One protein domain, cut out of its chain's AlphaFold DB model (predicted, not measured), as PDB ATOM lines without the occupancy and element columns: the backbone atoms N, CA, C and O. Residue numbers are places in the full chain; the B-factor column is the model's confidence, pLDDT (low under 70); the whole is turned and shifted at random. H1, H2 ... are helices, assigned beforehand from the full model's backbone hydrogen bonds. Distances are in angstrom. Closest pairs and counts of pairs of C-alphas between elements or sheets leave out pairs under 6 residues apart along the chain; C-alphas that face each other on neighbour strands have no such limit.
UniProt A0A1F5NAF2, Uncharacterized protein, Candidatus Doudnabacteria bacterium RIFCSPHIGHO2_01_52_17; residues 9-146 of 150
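Overview. This is residues 9 to 146 of the 150 residues of an uncharacterized protein of Candidatus Doudnabacteria bacterium RIFCSPHIGHO2_01_52_17 (UniProt A0A1F5NAF2). Two pairs of long helices, H1 beside H6 and the hairpin of H3 and H4, are packed across each other, with H1 and H4 crossing in the core. Short H2 and H5 lie at the periphery, in the connections between long helices. The printed part has 138 residues and six named helices, H1 to H6, with no named strand: all helix. It is compact, with a radius of gyration of the C-alphas of 15.3 A and spans of 48, 33 and 25 A.

Arrangement. H1, residues 9 to 32, touches H3, residues 49 to 76, with residues 13 to 23 alone, at a steep tilt of 53 degrees; the closest C-alphas, of Ser 16 and Ala 66, are 4.7 A apart. H1 is about perpendicular to H4, residues 87 to 109, at 79 degrees, and touches it closest at the C-alphas of Ser 20 and Ser 96, 6.3 A apart, with residues 20 to 24 alone. With residues 21 to 32 alone, H1 touches H6, residues 121 to 144, at a shallow tilt of 30 degrees, opposite ways; the C-alphas of Ala 28 and Gly 128 come closest, at 4.0 A. H3 and H4 form a helical hairpin at 42 degrees, closest at the C-alphas of Gly 64 and Gly 104, 3.7 A. H4 touches H6 with residues 89 to 96 alone, closest at the C-alphas of Ala 92 and Ala 134, 4.4 A; H3 and H6 are apart. H2, residues 38 to 42, only just touches H1 and H3, and H5, residues 113 to 117, only just touches H4, with 3 pairs of C-alphas within 8 A each. In H1 to H6 every O i to N i+4 pair is within hydrogen-bond range.

Along the chain. H1 begins at C-alpha 9, (9.817, 45.192, 32.394), and is 34.7 A long; H3 is 40.3 A, H4 32.1 A and H6 34.6 A, ending at C-alpha 144, (-5.958, 58.252, 28.110).

Size, cuts and confidence. The C-alphas of Gly 47 and Gly 84 are farthest apart, at 49.1 A. The printed part has no cut and no long link. Mean pLDDT of the printed part is 90.7; residues 46 and 118 are under 70.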
ATOM      1  N   PRO A   9      10.880  45.003  31.408       83.00
ATOM      2  CA  PRO A   9       9.817  45.192  32.394       83.00
ATOM      3  C   PRO A   9       8.605  45.995  31.901       83.00
ATOM      4  O   PRO A   9       7.509  45.805  32.416       83.00
ATOM      5  N   ASP A  10       8.795  46.905  30.951       85.25
ATOM      6  CA  ASP A  10       7.753  47.715  30.310       85.25
ATOM      7  C   ASP A  10       6.898  46.886  29.337       85.25
ATOM      8  O   ASP A  10       5.669  46.966  29.333       85.25
ATOM      9  N   LYS A  11       7.540  46.023  28.546       87.38
ATOM     10  CA  LYS A  11       6.858  45.134  27.602       87.38
ATOM     11  C   LYS A  11       6.100  44.026  28.316       87.38
ATOM     12  O   LYS A  11       4.956  43.760  27.957       87.38
ATOM     13  N   LEU A  12       6.695  43.423  29.347       89.94
ATOM     14  CA  LEU A  12       6.020  42.420  30.174       89.94
ATOM     15  C   LEU A  12       4.766  42.989  30.840       89.94
ATOM     16  O   LEU A  12       3.727  42.334  30.834       89.94
ATOM     17  N   GLU A  13       4.840  44.211  31.366       92.44
ATOM     18  CA  GLU A  13       3.691  44.907  31.950       92.44
ATOM     19  C   GLU A  13       2.586  45.116  30.916       92.44
ATOM     20  O   GLU A  13       1.443  44.707  31.136       92.44
ATOM     21  N   ARG A  14       2.941  45.650  29.746       93.38
ATOM     22  CA  ARG A  14       1.993  45.879  28.658       93.38
ATOM     23  C   ARG A  14       1.334  44.592  28.165       93.38
ATOM     24  O   ARG A  14       0.120  44.568  27.981       93.38
ATOM     25  N   TYR A  15       2.104  43.533  27.923       93.94
ATOM     26  CA  TYR A  15       1.549  42.267  27.443       93.94
ATOM     27  C   TYR A  15       0.707  41.573  28.506       93.94
ATOM     28  O   TYR A  15      -0.352  41.047  28.175       93.94
ATOM     29  N   SER A  16       1.121  41.630  29.773       95.00
ATOM     30  CA  SER A  16       0.319  41.106  30.881       95.00
ATOM     31  C   SER A  16      -1.021  41.829  30.966       95.00
ATOM     32  O   SER A  16      -2.056  41.183  31.090       95.00
ATOM     33  N   PHE A  17      -1.021  43.157  30.830       95.94
ATOM     34  CA  PHE A  17      -2.238  43.963  30.849       95.94
ATOM     35  C   PHE A  17      -3.171  43.639  29.682       95.94
ATOM     36  O   PHE A  17      -4.331  43.304  29.908       95.94
ATOM     37  N   LEU A  18      -2.653  43.642  28.450       96.06
ATOM     38  CA  LEU A  18      -3.428  43.292  27.255       96.06
ATOM     39  C   LEU A  18      -4.005  41.874  27.331       96.06
ATOM     40  O   LEU A  18      -5.159  41.649  26.967       96.06
ATOM     41  N   TRP A  19      -3.218  40.918  27.832       97.06
ATOM     42  CA  TRP A  19      -3.687  39.559  28.076       97.06
ATOM     43  C   TRP A  19      -4.834  39.541  29.089       97.06
ATOM     44  O   TRP A  19      -5.869  38.920  28.848       97.06
ATOM     45  N   SER A  20      -4.684  40.255  30.208       95.25
ATOM     46  CA  SER A  20      -5.718  40.360  31.236       95.25
ATOM     47  C   SER A  20      -7.007  41.016  30.719       95.25
ATOM     48  O   SER A  20      -8.083  40.540  31.083       95.25
ATOM     49  N   GLU A  21      -6.918  42.035  29.855       95.50
ATOM     50  CA  GLU A  21      -8.071  42.666  29.196       95.50
ATOM     51  C   GLU A  21      -8.784  41.709  28.238       95.50
ATOM     52  O   GLU A  21      -9.989  41.487  28.368       95.50
ATOM     53  N   ALA A  22      -8.047  41.091  27.310       96.06
ATOM     54  CA  ALA A  22      -8.617  40.138  26.358       96.06
ATOM     55  C   ALA A  22      -9.311  38.978  27.085       96.06
ATOM     56  O   ALA A  22     -10.431  38.584  26.755       96.06
ATOM     57  N   ARG A  23      -8.674  38.472  28.142       96.00
ATOM     58  CA  ARG A  23      -9.220  37.423  29.000       96.00
ATOM     59  C   ARG A  23     -10.503  37.857  29.711       96.00
ATOM     60  O   ARG A  23     -11.400  37.027  29.803       96.00
ATOM     61  N   LEU A  24     -10.629  39.097  30.197       96.44
ATOM     62  CA  LEU A  24     -11.890  39.576  30.792       96.44
ATOM     63  C   LEU A  24     -13.044  39.492  29.790       96.44
ATOM     64  O   LEU A  24     -14.114  38.999  30.136       96.44
ATOM     65  N   VAL A  25     -12.807  39.914  28.546       97.00
ATOM     66  CA  VAL A  25     -13.816  39.852  27.479       97.00
ATOM     67  C   VAL A  25     -14.187  38.402  27.165       97.00
ATOM     68  O   VAL A  25     -15.366  38.054  27.150       97.00
ATOM     69  N   ILE A  26     -13.198  37.524  26.983       93.81
ATOM     70  CA  ILE A  26     -13.436  36.096  26.706       93.81
ATOM     71  C   ILE A  26     -14.165  35.420  27.876       93.81
ATOM     72  O   ILE A  26     -15.084  34.628  27.662       93.81
ATOM     73  N   ALA A  27     -13.789  35.737  29.115       93.12
ATOM     74  CA  ALA A  27     -14.441  35.212  30.306       93.12
ATOM     75  C   ALA A  27     -15.883  35.720  30.434       93.12
ATOM     76  O   ALA A  27     -16.754  34.941  30.800       93.12
ATOM     77  N   ALA A  28     -16.169  36.974  30.073       94.62
ATOM     78  CA  ALA A  28     -17.539  37.482  30.032       94.62
ATOM     79  C   ALA A  28     -18.409  36.688  29.048       94.62
ATOM     80  O   ALA A  28     -19.511  36.273  29.401       94.62
ATOM     81  N   VAL A  29     -17.887  36.394  27.850       93.81
ATOM     82  CA  VAL A  29     -18.578  35.527  26.879       93.81
ATOM     83  C   VAL A  29     -18.828  34.143  27.475       93.81
ATOM     84  O   VAL A  29     -19.947  33.645  27.384       93.81
ATOM     85  N   ALA A  30     -17.824  33.549  28.131       91.62
ATOM     86  CA  ALA A  30     -17.956  32.257  28.808       91.62
ATOM     87  C   ALA A  30     -19.101  32.266  29.833       91.62
ATOM     88  O   ALA A  30     -19.916  31.350  29.870       91.62
ATOM     89  N   LEU A  31     -19.183  33.324  30.645       92.50
ATOM     90  CA  LEU A  31     -20.213  33.489  31.668       92.50
ATOM     91  C   LEU A  31     -21.611  33.631  31.051       92.50
ATOM     92  O   LEU A  31     -22.543  32.976  31.516       92.50
ATOM     93  N   PHE A  32     -21.760  34.401  29.969       92.62
ATOM     94  CA  PHE A  32     -23.049  34.549  29.283       92.62
ATOM     95  C   PHE A  32     -23.569  33.240  28.683       92.62
ATOM     96  O   PHE A  32     -24.777  33.005  28.700       92.62
ATOM     97  N   VAL A  33     -22.681  32.356  28.220       89.94
ATOM     98  CA  VAL A  33     -23.060  31.036  27.682       89.94
ATOM     99  C   VAL A  33     -23.158  29.938  28.752       89.94
ATOM    100  O   VAL A  33     -23.157  28.754  28.420       89.94
ATOM    101  N   GLY A  34     -23.250  30.306  30.035       85.50
ATOM    102  CA  GLY A  34     -23.461  29.363  31.142       85.50
ATOM    103  C   GLY A  34     -22.175  28.866  31.807       85.50
ATOM    104  O   GLY A  34     -22.151  27.784  32.384       85.50
ATOM    105  N   GLY A  35     -21.085  29.632  31.714       82.50
ATOM    106  CA  GLY A  35     -19.805  29.310  32.349       82.50
ATOM    107  C   GLY A  35     -18.951  28.293  31.589       82.50
ATOM    108  O   GLY A  35     -17.976  27.776  32.134       82.50
ATOM    109  N   VAL A  36     -19.294  28.008  30.333       84.44
ATOM    110  CA  VAL A  36     -18.534  27.098  29.467       84.44
ATOM    111  C   VAL A  36     -17.471  27.894  28.699       84.44
ATOM    112  O   VAL A  36     -17.799  28.925  28.109       84.44
ATOM    113  N   PRO A  37     -16.200  27.443  28.646       83.81
ATOM    114  CA  PRO A  37     -15.181  28.091  27.825       83.81
ATOM    115  C   PRO A  37     -15.644  28.220  26.363       83.81
ATOM    116  O   PRO A  37     -16.016  27.202  25.772       83.81
ATOM    117  N   PRO A  38     -15.581  29.414  25.736       83.88
ATOM    118  CA  PRO A  38     -16.137  29.630  24.398       83.88
ATOM    119  C   PRO A  38     -15.571  28.665  23.354       83.88
ATOM    120  O   PRO A  38     -16.307  28.149  22.519       83.88
ATOM    121  N   LEU A  39     -14.276  28.342  23.460       83.81
ATOM    122  CA  LEU A  39     -13.617  27.376  22.584       83.81
ATOM    123  C   LEU A  39     -14.307  26.001  22.606       83.81
ATOM    124  O   LEU A  39     -14.534  25.422  21.550       83.81
ATOM    125  N   LEU A  40     -14.683  25.506  23.791       81.81
ATOM    126  CA  LEU A  40     -15.364  24.214  23.949       81.81
ATOM    127  C   LEU A  40     -16.847  24.285  23.568       81.81
ATOM    128  O   LEU A  40     -17.435  23.274  23.189       81.81
ATOM    129  N   TYR A  41     -17.457  25.467  23.675       81.88
ATOM    130  CA  TYR A  41     -18.852  25.668  23.301       81.88
ATOM    131  C   TYR A  41     -19.042  25.631  21.777       81.88
ATOM    132  O   TYR A  41     -19.949  24.945  21.297       81.88
ATOM    133  N   PHE A  42     -18.178  26.337  21.035       79.69
ATOM    134  CA  PHE A  42     -18.275  26.484  19.580       79.69
ATOM    135  C   PHE A  42     -17.577  25.363  18.797       79.69
ATOM    136  O   PHE A  42     -18.071  24.971  17.742       79.69
ATOM    137  N   ILE A  43     -16.460  24.818  19.293       78.50
ATOM    138  CA  ILE A  43     -15.716  23.749  18.608       78.50
ATOM    139  C   ILE A  43     -16.005  22.412  19.296       78.50
ATOM    140  O   ILE A  43     -15.273  21.967  20.178       78.50
ATOM    141  N   ARG A  44     -17.090  21.750  18.878       71.25
ATOM    142  CA  ARG A  44     -17.512  20.434  19.394       71.25
ATOM    143  C   ARG A  44     -16.999  19.282  18.527       71.25
ATOM    144  O   ARG A  44     -17.782  18.510  17.984       71.25
ATOM    145  N   LEU A  45     -15.681  19.181  18.353       77.00
ATOM    146  CA  LEU A  45     -15.055  18.113  17.561       77.00
ATOM    147  C   LEU A  45     -14.335  17.112  18.481       77.00
ATOM    148  O   LEU A  45     -13.311  17.482  19.059       77.00
ATOM    149  N   PRO A  46     -14.804  15.847  18.591       68.81
ATOM    150  CA  PRO A  46     -14.255  14.820  19.488       68.81
ATOM    151  C   PRO A  46     -12.724  14.682  19.441       68.81
ATOM    152  O   PRO A  46     -12.083  14.587  20.483       68.81
ATOM    153  N   GLY A  47     -12.128  14.751  18.244       72.62
ATOM    154  CA  GLY A  47     -10.679  14.614  18.042       72.62
ATOM    155  C   GLY A  47      -9.832  15.819  18.470       72.62
ATOM    156  O   GLY A  47      -8.615  15.698  18.556       72.62
ATOM    157  N   VAL A  48     -10.444  16.975  18.755       75.38
ATOM    158  CA  VAL A  48      -9.730  18.224  19.089       75.38
ATOM    159  C   VAL A  48      -9.811  18.548  20.587       75.38
ATOM    160  O   VAL A  48      -8.991  19.310  21.096       75.38
ATOM    161  N   TYR A  49     -10.722  17.911  21.337       78.00
ATOM    162  CA  TYR A  49     -10.956  18.199  22.761       78.00
ATOM    163  C   TYR A  49      -9.701  18.111  23.634       78.00
ATOM    164  O   TYR A  49      -9.486  18.980  24.478       78.00
ATOM    165  N   GLY A  50      -8.857  17.093  23.435       80.38
ATOM    166  CA  GLY A  50      -7.624  16.931  24.213       80.38
ATOM    167  C   GLY A  50      -6.659  18.102  24.017       80.38
ATOM    168  O   GLY A  50      -6.176  18.688  24.984       80.38
ATOM    169  N   PHE A  51      -6.449  18.502  22.762       85.19
ATOM    170  CA  PHE A  51      -5.588  19.628  22.411       85.19
ATOM    171  C   PHE A  51      -6.168  20.971  22.883       85.19
ATOM    172  O   PHE A  51      -5.459  21.767  23.498       85.19
ATOM    173  N   SER A  52      -7.471  21.199  22.680       85.25
ATOM    174  CA  SER A  52      -8.168  22.397  23.164       85.25
ATOM    175  C   SER A  52      -8.090  22.541  24.685       85.25
ATOM    176  O   SER A  52      -7.855  23.644  25.174       85.25
ATOM    177  N   ASN A  53      -8.224  21.445  25.438       84.88
ATOM    178  CA  ASN A  53      -8.091  21.461  26.896       84.88
ATOM    179  C   ASN A  53      -6.671  21.804  27.351       84.88
ATOM    180  O   ASN A  53      -6.508  22.571  28.303       84.88
ATOM    181  N   THR A  54      -5.643  21.293  26.671       88.69
ATOM    182  CA  THR A  54      -4.254  21.676  26.957       88.69
ATOM    183  C   THR A  54      -4.031  23.165  26.695       88.69
ATOM    184  O   THR A  54      -3.498  23.858  27.562       88.69
ATOM    185  N   LEU A  55      -4.496  23.694  25.558       90.25
ATOM    186  CA  LEU A  55      -4.385  25.126  25.250       90.25
ATOM    187  C   LEU A  55      -5.134  26.003  26.259       90.25
ATOM    188  O   LEU A  55      -4.601  27.019  26.699       90.25
ATOM    189  N   LEU A  56      -6.342  25.602  26.660       90.62
ATOM    190  CA  LEU A  56      -7.115  26.305  27.687       90.62
ATOM    191  C   LEU A  56      -6.403  26.294  29.036       90.62
ATOM    192  O   LEU A  56      -6.313  27.335  29.679       90.62
ATOM    193  N   THR A  57      -5.843  25.152  29.432       91.38
ATOM    194  CA  THR A  57      -5.085  25.028  30.683       91.38
ATOM    195  C   THR A  57      -3.876  25.960  30.676       91.38
ATOM    196  O   THR A  57      -3.661  26.699  31.635       91.38
ATOM    197  N   LEU A  58      -3.123  25.999  29.574       93.62
ATOM    198  CA  LEU A  58      -2.008  26.934  29.409       93.62
ATOM    199  C   LEU A  58      -2.479  28.393  29.454       93.62
ATOM    200  O   LEU A  58      -1.881  29.204  30.157       93.62
ATOM    201  N   ALA A  59      -3.577  28.732  28.775       94.31
ATOM    202  CA  ALA A  59      -4.139  30.080  28.799       94.31
ATOM    203  C   ALA A  59      -4.584  30.505  30.211       94.31
ATOM    204  O   ALA A  59      -4.394  31.657  30.615       94.31
ATOM    205  N   TRP A  60      -5.149  29.583  30.988       94.50
ATOM    206  CA  TRP A  60      -5.516  29.802  32.382       94.50
ATOM    207  C   TRP A  60      -4.289  30.036  33.266       94.50
ATOM    208  O   TRP A  60      -4.261  31.018  34.007       94.50
ATOM    209  N   LEU A  61      -3.240  29.219  33.128       95.62
ATOM    210  CA  LEU A  61      -1.975  29.407  33.847       95.62
ATOM    211  C   LEU A  61      -1.323  30.755  33.516       95.62
ATOM    212  O   LEU A  61      -0.964  31.501  34.427       95.62
ATOM    213  N   ILE A  62      -1.240  31.111  32.230       96.19
ATOM    214  CA  ILE A  62      -0.708  32.406  31.775       96.19
ATOM    215  C   ILE A  62      -1.522  33.556  32.371       96.19
ATOM    216  O   ILE A  62      -0.947  34.542  32.824       96.19
ATOM    217  N   SER A  63      -2.849  33.417  32.442       96.38
ATOM    218  CA  SER A  63      -3.717  34.412  33.081       96.38
ATOM    219  C   SER A  63      -3.379  34.619  34.557       96.38
ATOM    220  O   SER A  63      -3.324  35.760  35.010       96.38
ATOM    221  N   GLY A  64      -3.103  33.538  35.292       96.56
ATOM    222  CA  GLY A  64      -2.663  33.613  36.684       96.56
ATOM    223  C   GLY A  64      -1.322  34.322  36.840       96.56
ATOM    224  O   GLY A  64      -1.199  35.230  37.660       96.56
ATOM    225  N   VAL A  65      -0.334  33.949  36.021       96.62
ATOM    226  CA  VAL A  65       1.012  34.544  36.049       96.62
ATOM    227  C   VAL A  65       0.972  36.029  35.681       96.62
ATOM    228  O   VAL A  65       1.549  36.847  36.395       96.62
ATOM    229  N   ALA A  66       0.249  36.398  34.620       96.69
ATOM    230  CA  ALA A  66       0.077  37.787  34.200       96.69
ATOM    231  C   ALA A  66      -0.572  38.630  35.308       96.69
ATOM    232  O   ALA A  66      -0.080  39.709  35.642       96.69
ATOM    233  N   SER A  67      -1.635  38.123  35.939       97.62
ATOM    234  CA  SER A  67      -2.296  38.819  37.044       97.62
ATOM    235  C   SER A  67      -1.417  38.920  38.292       97.62
ATOM    236  O   SER A  67      -1.389  39.974  38.920       97.62
ATOM    237  N   ALA A  68      -0.656  37.882  38.639       97.12
ATOM    238  CA  ALA A  68       0.298  37.945  39.747       97.12
ATOM    239  C   ALA A  68       1.402  38.984  39.485       97.12
ATOM    240  O   ALA A  68       1.740  39.768  40.373       97.12
ATOM    241  N   TYR A  69       1.915  39.044  38.253       96.25
ATOM    242  CA  TYR A  69       2.901  40.041  37.847       96.25
ATOM    243  C   TYR A  69       2.349  41.469  37.942       96.25
ATOM    244  O   TYR A  69       2.981  42.335  38.547       96.25
ATOM    245  N   LEU A  70       1.154  41.716  37.401       96.69
ATOM    246  CA  LEU A  70       0.503  43.025  37.488       96.69
ATOM    247  C   LEU A  70       0.206  43.416  38.939       96.69
ATOM    248  O   LEU A  70       0.418  44.568  39.306       96.69
ATOM    249  N   LEU A  71      -0.226  42.474  39.782       97.19
ATOM    250  CA  LEU A  71      -0.446  42.719  41.209       97.19
ATOM    251  C   LEU A  71       0.854  43.107  41.924       97.19
ATOM    252  O   LEU A  71       0.865  44.048  42.717       97.19
ATOM    253  N   TYR A  72       1.956  42.419  41.618       96.12
ATOM    254  CA  TYR A  72       3.280  42.762  42.133       96.12
ATOM    255  C   TYR A  72       3.702  44.176  41.708       96.12
ATOM    256  O   TYR A  72       4.150  44.967  42.540       96.12
ATOM    257  N   ARG A  73       3.527  44.519  40.427       94.94
ATOM    258  CA  ARG A  73       3.854  45.850  39.896       94.94
ATOM    259  C   ARG A  73       2.997  46.944  40.525       94.94
ATOM    260  O   ARG A  73       3.548  47.959  40.936       94.94
ATOM    261  N   TRP A  74       1.702  46.694  40.693       95.56
ATOM    262  CA  TRP A  74       0.784  47.585  41.398       95.56
ATOM    263  C   TRP A  74       1.221  47.826  42.840       95.56
ATOM    264  O   TRP A  74       1.308  48.969  43.278       95.56
ATOM    265  N   TYR A  75       1.566  46.766  43.575       95.50
ATOM    266  CA  TYR A  75       2.056  46.891  44.946       95.50
ATOM    267  C   TYR A  75       3.361  47.698  45.022       95.50
ATOM    268  O   TYR A  75       3.495  48.562  45.886       95.50
ATOM    269  N   LYS A  76       4.296  47.465  44.091       94.44
ATOM    270  CA  LYS A  76       5.564  48.206  44.007       94.44
ATOM    271  C   LYS A  76       5.369  49.675  43.601       94.44
ATOM    272  O   LYS A  76       6.121  50.528  44.060       94.44
ATOM    273  N   GLY A  77       4.372  49.973  42.769       91.25
ATOM    274  CA  GLY A  77       4.011  51.317  42.293       91.25
ATOM    275  C   GLY A  77       3.085  52.093  43.236       91.25
ATOM    276  O   GLY A  77       2.187  52.796  42.772       91.25
ATOM    277  N   ASP A  78       3.239  51.910  44.553       93.88
ATOM    278  CA  ASP A  78       2.404  52.529  45.597       93.88
ATOM    279  C   ASP A  78       0.891  52.334  45.373       93.88
ATOM    280  O   ASP A  78       0.072  53.199  45.665       93.88
ATOM    281  N   ARG A  79       0.478  51.185  44.828       93.44
ATOM    282  CA  ARG A  79      -0.936  50.854  44.577       93.44
ATOM    283  C   ARG A  79      -1.661  51.875  43.693       93.44
ATOM    284  O   ARG A  79      -2.885  52.016  43.784       93.44
ATOM    285  N   SER A  80      -0.926  52.583  42.845       92.88
ATOM    286  CA  SER A  80      -1.501  53.467  41.838       92.88
ATOM    287  C   SER A  80      -1.790  52.697  40.550       92.88
ATOM    288  O   SER A  80      -1.106  51.732  40.238       92.88
ATOM    289  N   VAL A  81      -2.836  53.075  39.822       93.06
ATOM    290  CA  VAL A  81      -3.145  52.594  38.470       93.06
ATOM    291  C   VAL A  81      -3.418  53.833  37.627       93.06
ATOM    292  O   VAL A  81      -4.155  54.723  38.054       93.06
ATOM    293  N   PHE A  82      -2.798  53.921  36.452       93.94
ATOM    294  CA  PHE A  82      -2.844  55.101  35.582       93.94
ATOM    295  C   PHE A  82      -2.417  56.389  36.312       93.94
ATOM    296  O   PHE A  82      -3.060  57.432  36.192       93.94
ATOM    297  N   GLY A  83      -1.359  56.294  37.128       88.19
ATOM    298  CA  GLY A  83      -0.774  57.421  37.860       88.19
ATOM    299  C   GLY A  83      -1.561  57.912  39.079       88.19
ATOM    300  O   GLY A  83      -1.218  58.954  39.631       88.19
ATOM    301  N   GLY A  84      -2.610  57.205  39.520       91.88
ATOM    302  CA  GLY A  84      -3.405  57.617  40.681       91.88
ATOM    303  C   GLY A  84      -4.101  56.472  41.414       91.88
ATOM    304  O   GLY A  84      -3.971  55.309  41.057       91.88
ATOM    305  N   LYS A  85      -4.859  56.801  42.465       93.06
ATOM    306  CA  LYS A  85      -5.596  55.839  43.312       93.06
ATOM    307  C   LYS A  85      -7.115  55.954  43.131       93.06
ATOM    308  O   LYS A  85      -7.875  55.794  44.083       93.06
ATOM    309  N   ALA A  86      -7.562  56.289  41.918       95.00
ATOM    310  CA  ALA A  86      -8.980  56.485  41.630       95.00
ATOM    311  C   ALA A  86      -9.773  55.197  41.949       95.00
ATOM    312  O   ALA A  86      -9.460  54.152  41.374       95.00
ATOM    313  N   PRO A  87     -10.807  55.238  42.816       95.38
ATOM    314  CA  PRO A  87     -11.469  54.027  43.310       95.38
ATOM    315  C   PRO A  87     -12.005  53.111  42.207       95.38
ATOM    316  O   PRO A  87     -11.860  51.896  42.294       95.38
ATOM    317  N   LEU A  88     -12.576  53.689  41.144       95.94
ATOM    318  CA  LEU A  88     -13.102  52.929  40.005       95.94
ATOM    319  C   LEU A  88     -12.000  52.239  39.190       95.94
ATOM    320  O   LEU A  88     -12.198  51.111  38.744       95.94
ATOM    321  N   ASP A  89     -10.848  52.890  39.010       96.12
ATOM    322  CA  ASP A  89      -9.718  52.332  38.256       96.12
ATOM    323  C   ASP A  89      -9.095  51.177  39.049       96.12
ATOM    324  O   ASP A  89      -8.876  50.093  38.510       96.12
ATOM    325  N   THR A  90      -8.922  51.374  40.359       96.44
ATOM    326  CA  THR A  90      -8.453  50.337  41.284       96.44
ATOM    327  C   THR A  90      -9.424  49.160  41.355       96.44
ATOM    328  O   THR A  90      -8.993  48.012  41.309       96.44
ATOM    329  N   ALA A  91     -10.735  49.407  41.431       97.06
ATOM    330  CA  ALA A  91     -11.737  48.345  41.465       97.06
ATOM    331  C   ALA A  91     -11.738  47.527  40.166       97.06
ATOM    332  O   ALA A  91     -11.678  46.299  40.217       97.06
ATOM    333  N   ALA A  92     -11.739  48.188  39.003       97.31
ATOM    334  CA  ALA A  92     -11.659  47.516  37.705       97.31
ATOM    335  C   ALA A  92     -10.363  46.700  37.567       97.31
ATOM    336  O   ALA A  92     -10.386  45.555  37.108       97.31
ATOM    337  N   PHE A  93      -9.242  47.257  38.032       97.56
ATOM    338  CA  PHE A  93      -7.964  46.558  38.077       97.56
ATOM    339  C   PHE A  93      -8.040  45.307  38.961       97.56
ATOM    340  O   PHE A  93      -7.707  44.217  38.501       97.56
ATOM    341  N   LEU A  94      -8.559  45.415  40.187       97.56
ATOM    342  CA  LEU A  94      -8.699  44.277  41.098       97.56
ATOM    343  C   LEU A  94      -9.638  43.194  40.554       97.56
ATOM    344  O   LEU A  94      -9.316  42.015  40.679       97.56
ATOM    345  N   VAL A  95     -10.742  43.559  39.890       97.44
ATOM    346  CA  VAL A  95     -11.603  42.594  39.177       97.44
ATOM    347  C   VAL A  95     -10.787  41.812  38.149       97.44
ATOM    348  O   VAL A  95     -10.884  40.582  38.084       97.44
ATOM    349  N   SER A  96      -9.937  42.498  37.381       97.44
ATOM    350  CA  SER A  96      -9.033  41.862  36.421       97.44
ATOM    351  C   SER A  96      -8.029  40.923  37.098       97.44
ATOM    352  O   SER A  96      -7.877  39.776  36.678       97.44
ATOM    353  N   ILE A  97      -7.394  41.362  38.187       97.62
ATOM    354  CA  ILE A  97      -6.403  40.562  38.916       97.62
ATOM    355  C   ILE A  97      -7.025  39.320  39.554       97.62
ATOM    356  O   ILE A  97      -6.561  38.209  39.304       97.62
ATOM    357  N   VAL A  98      -8.080  39.486  40.353       96.06
ATOM    358  CA  VAL A  98      -8.701  38.391  41.114       96.06
ATOM    359  C   VAL A  98      -9.222  37.312  40.172       96.06
ATOM    360  O   VAL A  98      -8.973  36.124  40.381       96.06
ATOM    361  N   SER A  99      -9.891  37.710  39.091       95.25
ATOM    362  CA  SER A  99     -10.399  36.745  38.117       95.25
ATOM    363  C   SER A  99      -9.276  36.031  37.354       95.25
ATOM    364  O   SER A  99      -9.428  34.858  37.014       95.25
ATOM    365  N   GLY A 100      -8.145  36.694  37.084       96.00
ATOM    366  CA  GLY A 100      -7.000  36.063  36.425       96.00
ATOM    367  C   GLY A 100      -6.275  35.075  37.336       96.00
ATOM    368  O   GLY A 100      -5.983  33.962  36.905       96.00
ATOM    369  N   ILE A 101      -6.094  35.418  38.616       95.88
ATOM    370  CA  ILE A 101      -5.567  34.501  39.640       95.88
ATOM    371  C   ILE A 101      -6.484  33.281  39.798       95.88
ATOM    372  O   ILE A 101      -5.993  32.155  39.794       95.88
ATOM    373  N   ASN A 102      -7.808  33.476  39.863       94.12
ATOM    374  CA  ASN A 102      -8.768  32.368  39.932       94.12
ATOM    375  C   ASN A 102      -8.645  31.420  38.725       94.12
ATOM    376  O   ASN A 102      -8.690  30.201  38.891       94.12
ATOM    377  N   LEU A 103      -8.436  31.953  37.516       91.81
ATOM    378  CA  LEU A 103      -8.160  31.120  36.342       91.81
ATOM    379  C   LEU A 103      -6.810  30.407  36.453       91.81
ATOM    380  O   LEU A 103      -6.754  29.211  36.193       91.81
ATOM    381  N   GLY A 104      -5.754  31.072  36.922       93.38
ATOM    382  CA  GLY A 104      -4.471  30.420  37.212       93.38
ATOM    383  C   GLY A 104      -4.621  29.208  38.131       93.38
ATOM    384  O   GLY A 104      -4.156  28.116  37.803       93.38
ATOM    385  N   LEU A 105      -5.351  29.376  39.236       91.31
ATOM    386  CA  LEU A 105      -5.679  28.289  40.160       91.31
ATOM    387  C   LEU A 105      -6.515  27.198  39.487       91.31
ATOM    388  O   LEU A 105      -6.245  26.019  39.697       91.31
ATOM    389  N   THR A 106      -7.468  27.569  38.630       89.44
ATOM    390  CA  THR A 106      -8.251  26.612  37.831       89.44
ATOM    391  C   THR A 106      -7.350  25.762  36.935       89.44
ATOM    392  O   THR A 106      -7.549  24.554  36.845       89.44
ATOM    393  N   GLY A 107      -6.330  26.355  36.307       87.50
ATOM    394  CA  GLY A 107      -5.358  25.630  35.485       87.50
ATOM    395  C   GLY A 107      -4.538  24.602  36.269       87.50
ATOM    396  O   GLY A 107      -4.246  23.530  35.746       87.50
ATOM    397  N   VAL A 108      -4.207  24.894  37.532       88.88
ATOM    398  CA  VAL A 108      -3.450  23.980  38.408       88.88
ATOM    399  C   VAL A 108      -4.353  22.905  39.016       88.88
ATOM    400  O   VAL A 108      -4.052  21.717  38.943       88.88
ATOM    401  N   LEU A 109      -5.465  23.318  39.622       88.56
ATOM    402  CA  LEU A 109      -6.337  22.461  40.430       88.56
ATOM    403  C   LEU A 109      -7.406  21.740  39.604       88.56
ATOM    404  O   LEU A 109      -8.120  20.895  40.137       88.56
ATOM    405  N   ARG A 110      -7.559  22.103  38.323       83.00
ATOM    406  CA  ARG A 110      -8.658  21.680  37.433       83.00
ATOM    407  C   ARG A 110     -10.059  21.981  37.978       83.00
ATOM    408  O   ARG A 110     -11.041  21.455  37.465       83.00
ATOM    409  N   ASN A 111     -10.153  22.844  38.986       80.31
ATOM    410  CA  ASN A 111     -11.402  23.267  39.597       80.31
ATOM    411  C   ASN A 111     -11.483  24.794  39.614       80.31
ATOM    412  O   ASN A 111     -10.556  25.464  40.071       80.31
ATOM    413  N   ASN A 112     -12.597  25.338  39.126       80.00
ATOM    414  CA  ASN A 112     -12.832  26.776  39.115       80.00
ATOM    415  C   ASN A 112     -13.600  27.183  40.372       80.00
ATOM    416  O   ASN A 112     -14.812  26.985  40.460       80.00
ATOM    417  N   ILE A 113     -12.883  27.779  41.329       76.12
ATOM    418  CA  ILE A 113     -13.434  28.173  42.632       76.12
ATOM    419  C   ILE A 113     -14.614  29.133  42.446       76.12
ATOM    420  O   ILE A 113     -15.680  28.904  43.010       76.12
ATOM    421  N   GLY A 114     -14.470  30.157  41.599       70.06
ATOM    422  CA  GLY A 114     -15.556  31.101  41.316       70.06
ATOM    423  C   GLY A 114     -16.838  30.429  40.809       70.06
ATOM    424  O   GLY A 114     -17.926  30.753  41.278       70.06
ATOM    425  N   MET A 115     -16.712  29.443  39.916       76.56
ATOM    426  CA  MET A 115     -17.858  28.683  39.396       76.56
ATOM    427  C   MET A 115     -18.451  27.713  40.429       76.56
ATOM    428  O   MET A 115     -19.654  27.455  40.408       76.56
ATOM    429  N   SER A 116     -17.626  27.200  41.348       73.44
ATOM    430  CA  SER A 116     -18.064  26.285  42.412       73.44
ATOM    431  C   SER A 116     -18.933  26.953  43.486       73.44
ATOM    432  O   SER A 116     -19.728  26.274  44.128       73.44
ATOM    433  N   ILE A 117     -18.822  28.277  43.662       73.56
ATOM    434  CA  ILE A 117     -19.578  29.034  44.675       73.56
ATOM    435  C   ILE A 117     -21.027  29.277  44.233       73.56
ATOM    436  O   ILE A 117     -21.949  29.175  45.039       73.56
ATOM    437  N   SER A 118     -21.247  29.624  42.962       69.62
ATOM    438  CA  SER A 118     -22.588  29.846  42.421       69.62
ATOM    439  C   SER A 118     -22.604  29.626  40.915       69.62
ATOM    440  O   SER A 118     -21.952  30.344  40.163       69.62
ATOM    441  N   SER A 119     -23.392  28.647  40.472       71.38
ATOM    442  CA  SER A 119     -23.664  28.379  39.052       71.38
ATOM    443  C   SER A 119     -25.036  28.916  38.618       71.38
ATOM    444  O   SER A 119     -25.665  28.392  37.704       71.38
ATOM    445  N   ASN A 120     -25.541  29.956  39.292       86.75
ATOM    446  CA  ASN A 120     -26.805  30.594  38.932       86.75
ATOM    447  C   ASN A 120     -26.616  31.494  37.698       86.75
ATOM    448  O   ASN A 120     -25.823  32.434  37.736       86.75
ATOM    449  N   GLN A 121     -27.394  31.257  36.639       86.88
ATOM    450  CA  GLN A 121     -27.320  32.007  35.379       86.88
ATOM    451  C   GLN A 121     -27.415  33.531  35.566       86.88
ATOM    452  O   GLN A 121     -26.702  34.275  34.899       86.88
ATOM    453  N   VAL A 122     -28.246  34.011  36.497       89.81
ATOM    454  CA  VAL A 122     -28.374  35.448  36.796       89.81
ATOM    455  C   VAL A 122     -27.065  35.999  37.356       89.81
ATOM    456  O   VAL A 122     -26.597  37.050  36.920       89.81
ATOM    457  N   VAL A 123     -26.430  35.266  38.274       90.75
ATOM    458  CA  VAL A 123     -25.128  35.642  38.842       90.75
ATOM    459  C   VAL A 123     -24.059  35.648  37.751       90.75
ATOM    460  O   VAL A 123     -23.299  36.610  37.663       90.75
ATOM    461  N   LEU A 124     -24.034  34.636  36.878       91.25
ATOM    462  CA  LEU A 124     -23.083  34.575  35.762       91.25
ATOM    463  C   LEU A 124     -23.234  35.779  34.823       91.25
ATOM    464  O   LEU A 124     -22.234  36.402  34.471       91.25
ATOM    465  N   ILE A 125     -24.466  36.161  34.472       93.50
ATOM    466  CA  ILE A 125     -24.732  37.338  33.631       93.50
ATOM    467  C   ILE A 125     -24.249  38.624  34.315       93.50
ATOM    468  O   ILE A 125     -23.575  39.434  33.679       93.50
ATOM    469  N   ILE A 126     -24.535  38.805  35.608       94.19
ATOM    470  CA  ILE A 126     -24.081  39.985  36.363       94.19
ATOM    471  C   ILE A 126     -22.549  40.057  36.384       94.19
ATOM    472  O   ILE A 126     -21.973  41.101  36.077       94.19
ATOM    473  N   VAL A 127     -21.870  38.948  36.692       93.62
ATOM    474  CA  VAL A 127     -20.400  38.898  36.711       93.62
ATOM    475  C   VAL A 127     -19.822  39.133  35.311       93.62
ATOM    476  O   VAL A 127     -18.841  39.862  35.173       93.62
ATOM    477  N   GLY A 128     -20.453  38.598  34.262       95.12
ATOM    478  CA  GLY A 128     -20.063  38.842  32.873       95.12
ATOM    479  C   GLY A 128     -20.147  40.324  32.498       95.12
ATOM    480  O   GLY A 128     -19.200  40.875  31.935       95.12
ATOM    481  N   ALA A 129     -21.226  41.006  32.887       97.12
ATOM    482  CA  ALA A 129     -21.368  42.447  32.688       97.12
ATOM    483  C   ALA A 129     -20.299  43.246  33.456       97.12
ATOM    484  O   ALA A 129     -19.715  44.181  32.906       97.12
ATOM    485  N   LEU A 130     -19.979  42.847  34.694       97.00
ATOM    486  CA  LEU A 130     -18.902  43.460  35.479       97.00
ATOM    487  C   LEU A 130     -17.529  43.288  34.816       97.00
ATOM    488  O   LEU A 130     -16.726  44.220  34.834       97.00
ATOM    489  N   TYR A 131     -17.254  42.136  34.201       97.38
ATOM    490  CA  TYR A 131     -16.001  41.904  33.479       97.38
ATOM    491  C   TYR A 131     -15.877  42.807  32.250       97.38
ATOM    492  O   TYR A 131     -14.812  43.385  32.034       97.38
ATOM    493  N   LEU A 132     -16.961  42.989  31.488       98.00
ATOM    494  CA  LEU A 132     -16.979  43.929  30.364       98.00
ATOM    495  C   LEU A 132     -16.816  45.380  30.824       98.00
ATOM    496  O   LEU A 132     -16.038  46.121  30.227       98.00
ATOM    497  N   ALA A 133     -17.496  45.780  31.902       97.88
ATOM    498  CA  ALA A 133     -17.363  47.120  32.468       97.88
ATOM    499  C   ALA A 133     -15.926  47.395  32.946       97.88
ATOM    500  O   ALA A 133     -15.373  48.460  32.667       97.88
ATOM    501  N   ALA A 134     -15.299  46.419  33.611       97.69
ATOM    502  CA  ALA A 134     -13.905  46.505  34.033       97.69
ATOM    503  C   ALA A 134     -12.956  46.604  32.829       97.69
ATOM    504  O   ALA A 134     -12.114  47.496  32.803       97.69
ATOM    505  N   ALA A 135     -13.123  45.750  31.813       97.50
ATOM    506  CA  ALA A 135     -12.312  45.789  30.597       97.50
ATOM    507  C   ALA A 135     -12.445  47.137  29.869       97.50
ATOM    508  O   ALA A 135     -11.444  47.761  29.535       97.50
ATOM    509  N   TYR A 136     -13.669  47.641  29.699       97.62
ATOM    510  CA  TYR A 136     -13.913  48.942  29.078       97.62
ATOM    511  C   TYR A 136     -13.254  50.088  29.857       97.62
ATOM    512  O   TYR A 136     -12.597  50.958  29.275       97.62
ATOM    513  N   ARG A 137     -13.392  50.092  31.189       96.69
ATOM    514  CA  ARG A 137     -12.777  51.110  32.046       96.69
ATOM    515  C   ARG A 137     -11.253  51.068  31.962       96.69
ATOM    516  O   ARG A 137     -10.634  52.115  31.802       96.69
ATOM    517  N   LEU A 138     -10.656  49.883  32.048       96.69
ATOM    518  CA  LEU A 138      -9.207  49.706  31.952       96.69
ATOM    519  C   LEU A 138      -8.684  50.163  30.585       96.69
ATOM    520  O   LEU A 138      -7.753  50.964  30.544       96.69
ATOM    521  N   TYR A 139      -9.346  49.777  29.496       96.19
ATOM    522  CA  TYR A 139      -8.934  50.122  28.135       96.19
ATOM    523  C   TYR A 139      -8.989  51.629  27.870       96.19
ATOM    524  O   TYR A 139      -8.048  52.233  27.345       96.19
ATOM    525  N   THR A 140     -10.098  52.267  28.252       95.50
ATOM    526  CA  THR A 140     -10.286  53.715  28.071       95.50
ATOM    527  C   THR A 140      -9.266  54.514  28.875       95.50
ATOM    528  O   THR A 140      -8.650  55.445  28.349       95.50
ATOM    529  N   ARG A 141      -9.025  54.123  30.131       95.56
ATOM    530  CA  ARG A 141      -8.053  54.793  30.997       95.56
ATOM    531  C   ARG A 141      -6.619  54.567  30.533       95.56
ATOM    532  O   ARG A 141      -5.870  55.539  30.445       95.56
ATOM    533  N   TRP A 142      -6.276  53.351  30.116       95.06
ATOM    534  CA  TRP A 142      -4.971  53.018  29.549       95.06
ATOM    535  C   TRP A 142      -4.642  53.865  28.316       95.06
ATOM    536  O   TRP A 142      -3.556  54.441  28.230       95.06
ATOM    537  N   ASN A 143      -5.598  54.036  27.397       93.56
ATOM    538  CA  ASN A 143      -5.422  54.916  26.239       93.56
ATOM    539  C   ASN A 143      -5.279  56.394  26.635       93.56
ATOM    540  O   ASN A 143      -4.427  57.087  26.081       93.56
ATOM    541  N   SER A 144      -6.055  56.868  27.618       92.56
ATOM    542  CA  SER A 144      -5.958  58.252  28.110       92.56
ATOM    543  C   SER A 144      -4.634  58.561  28.820       92.56
ATOM    544  O   SER A 144      -4.224  59.715  28.878       92.56
ATOM    545  N   PHE A 145      -3.946  57.535  29.327       90.12
ATOM    546  CA  PHE A 145      -2.699  57.663  30.081       90.12
ATOM    547  C   PHE A 145      -1.458  57.280  29.257       90.12
ATOM    548  O   PHE A 145      -0.455  56.794  29.781       90.12
ATOM    549  N   GLY A 146      -1.526  57.449  27.931       89.00
ATOM    550  CA  GLY A 146      -0.389  57.197  27.038       89.00
ATOM    551  C   GLY A 146       0.080  55.739  27.038       89.00
ATOM    552  O   GLY A 146       1.250  55.469  26.778       89.00
TER     553      GLY A 146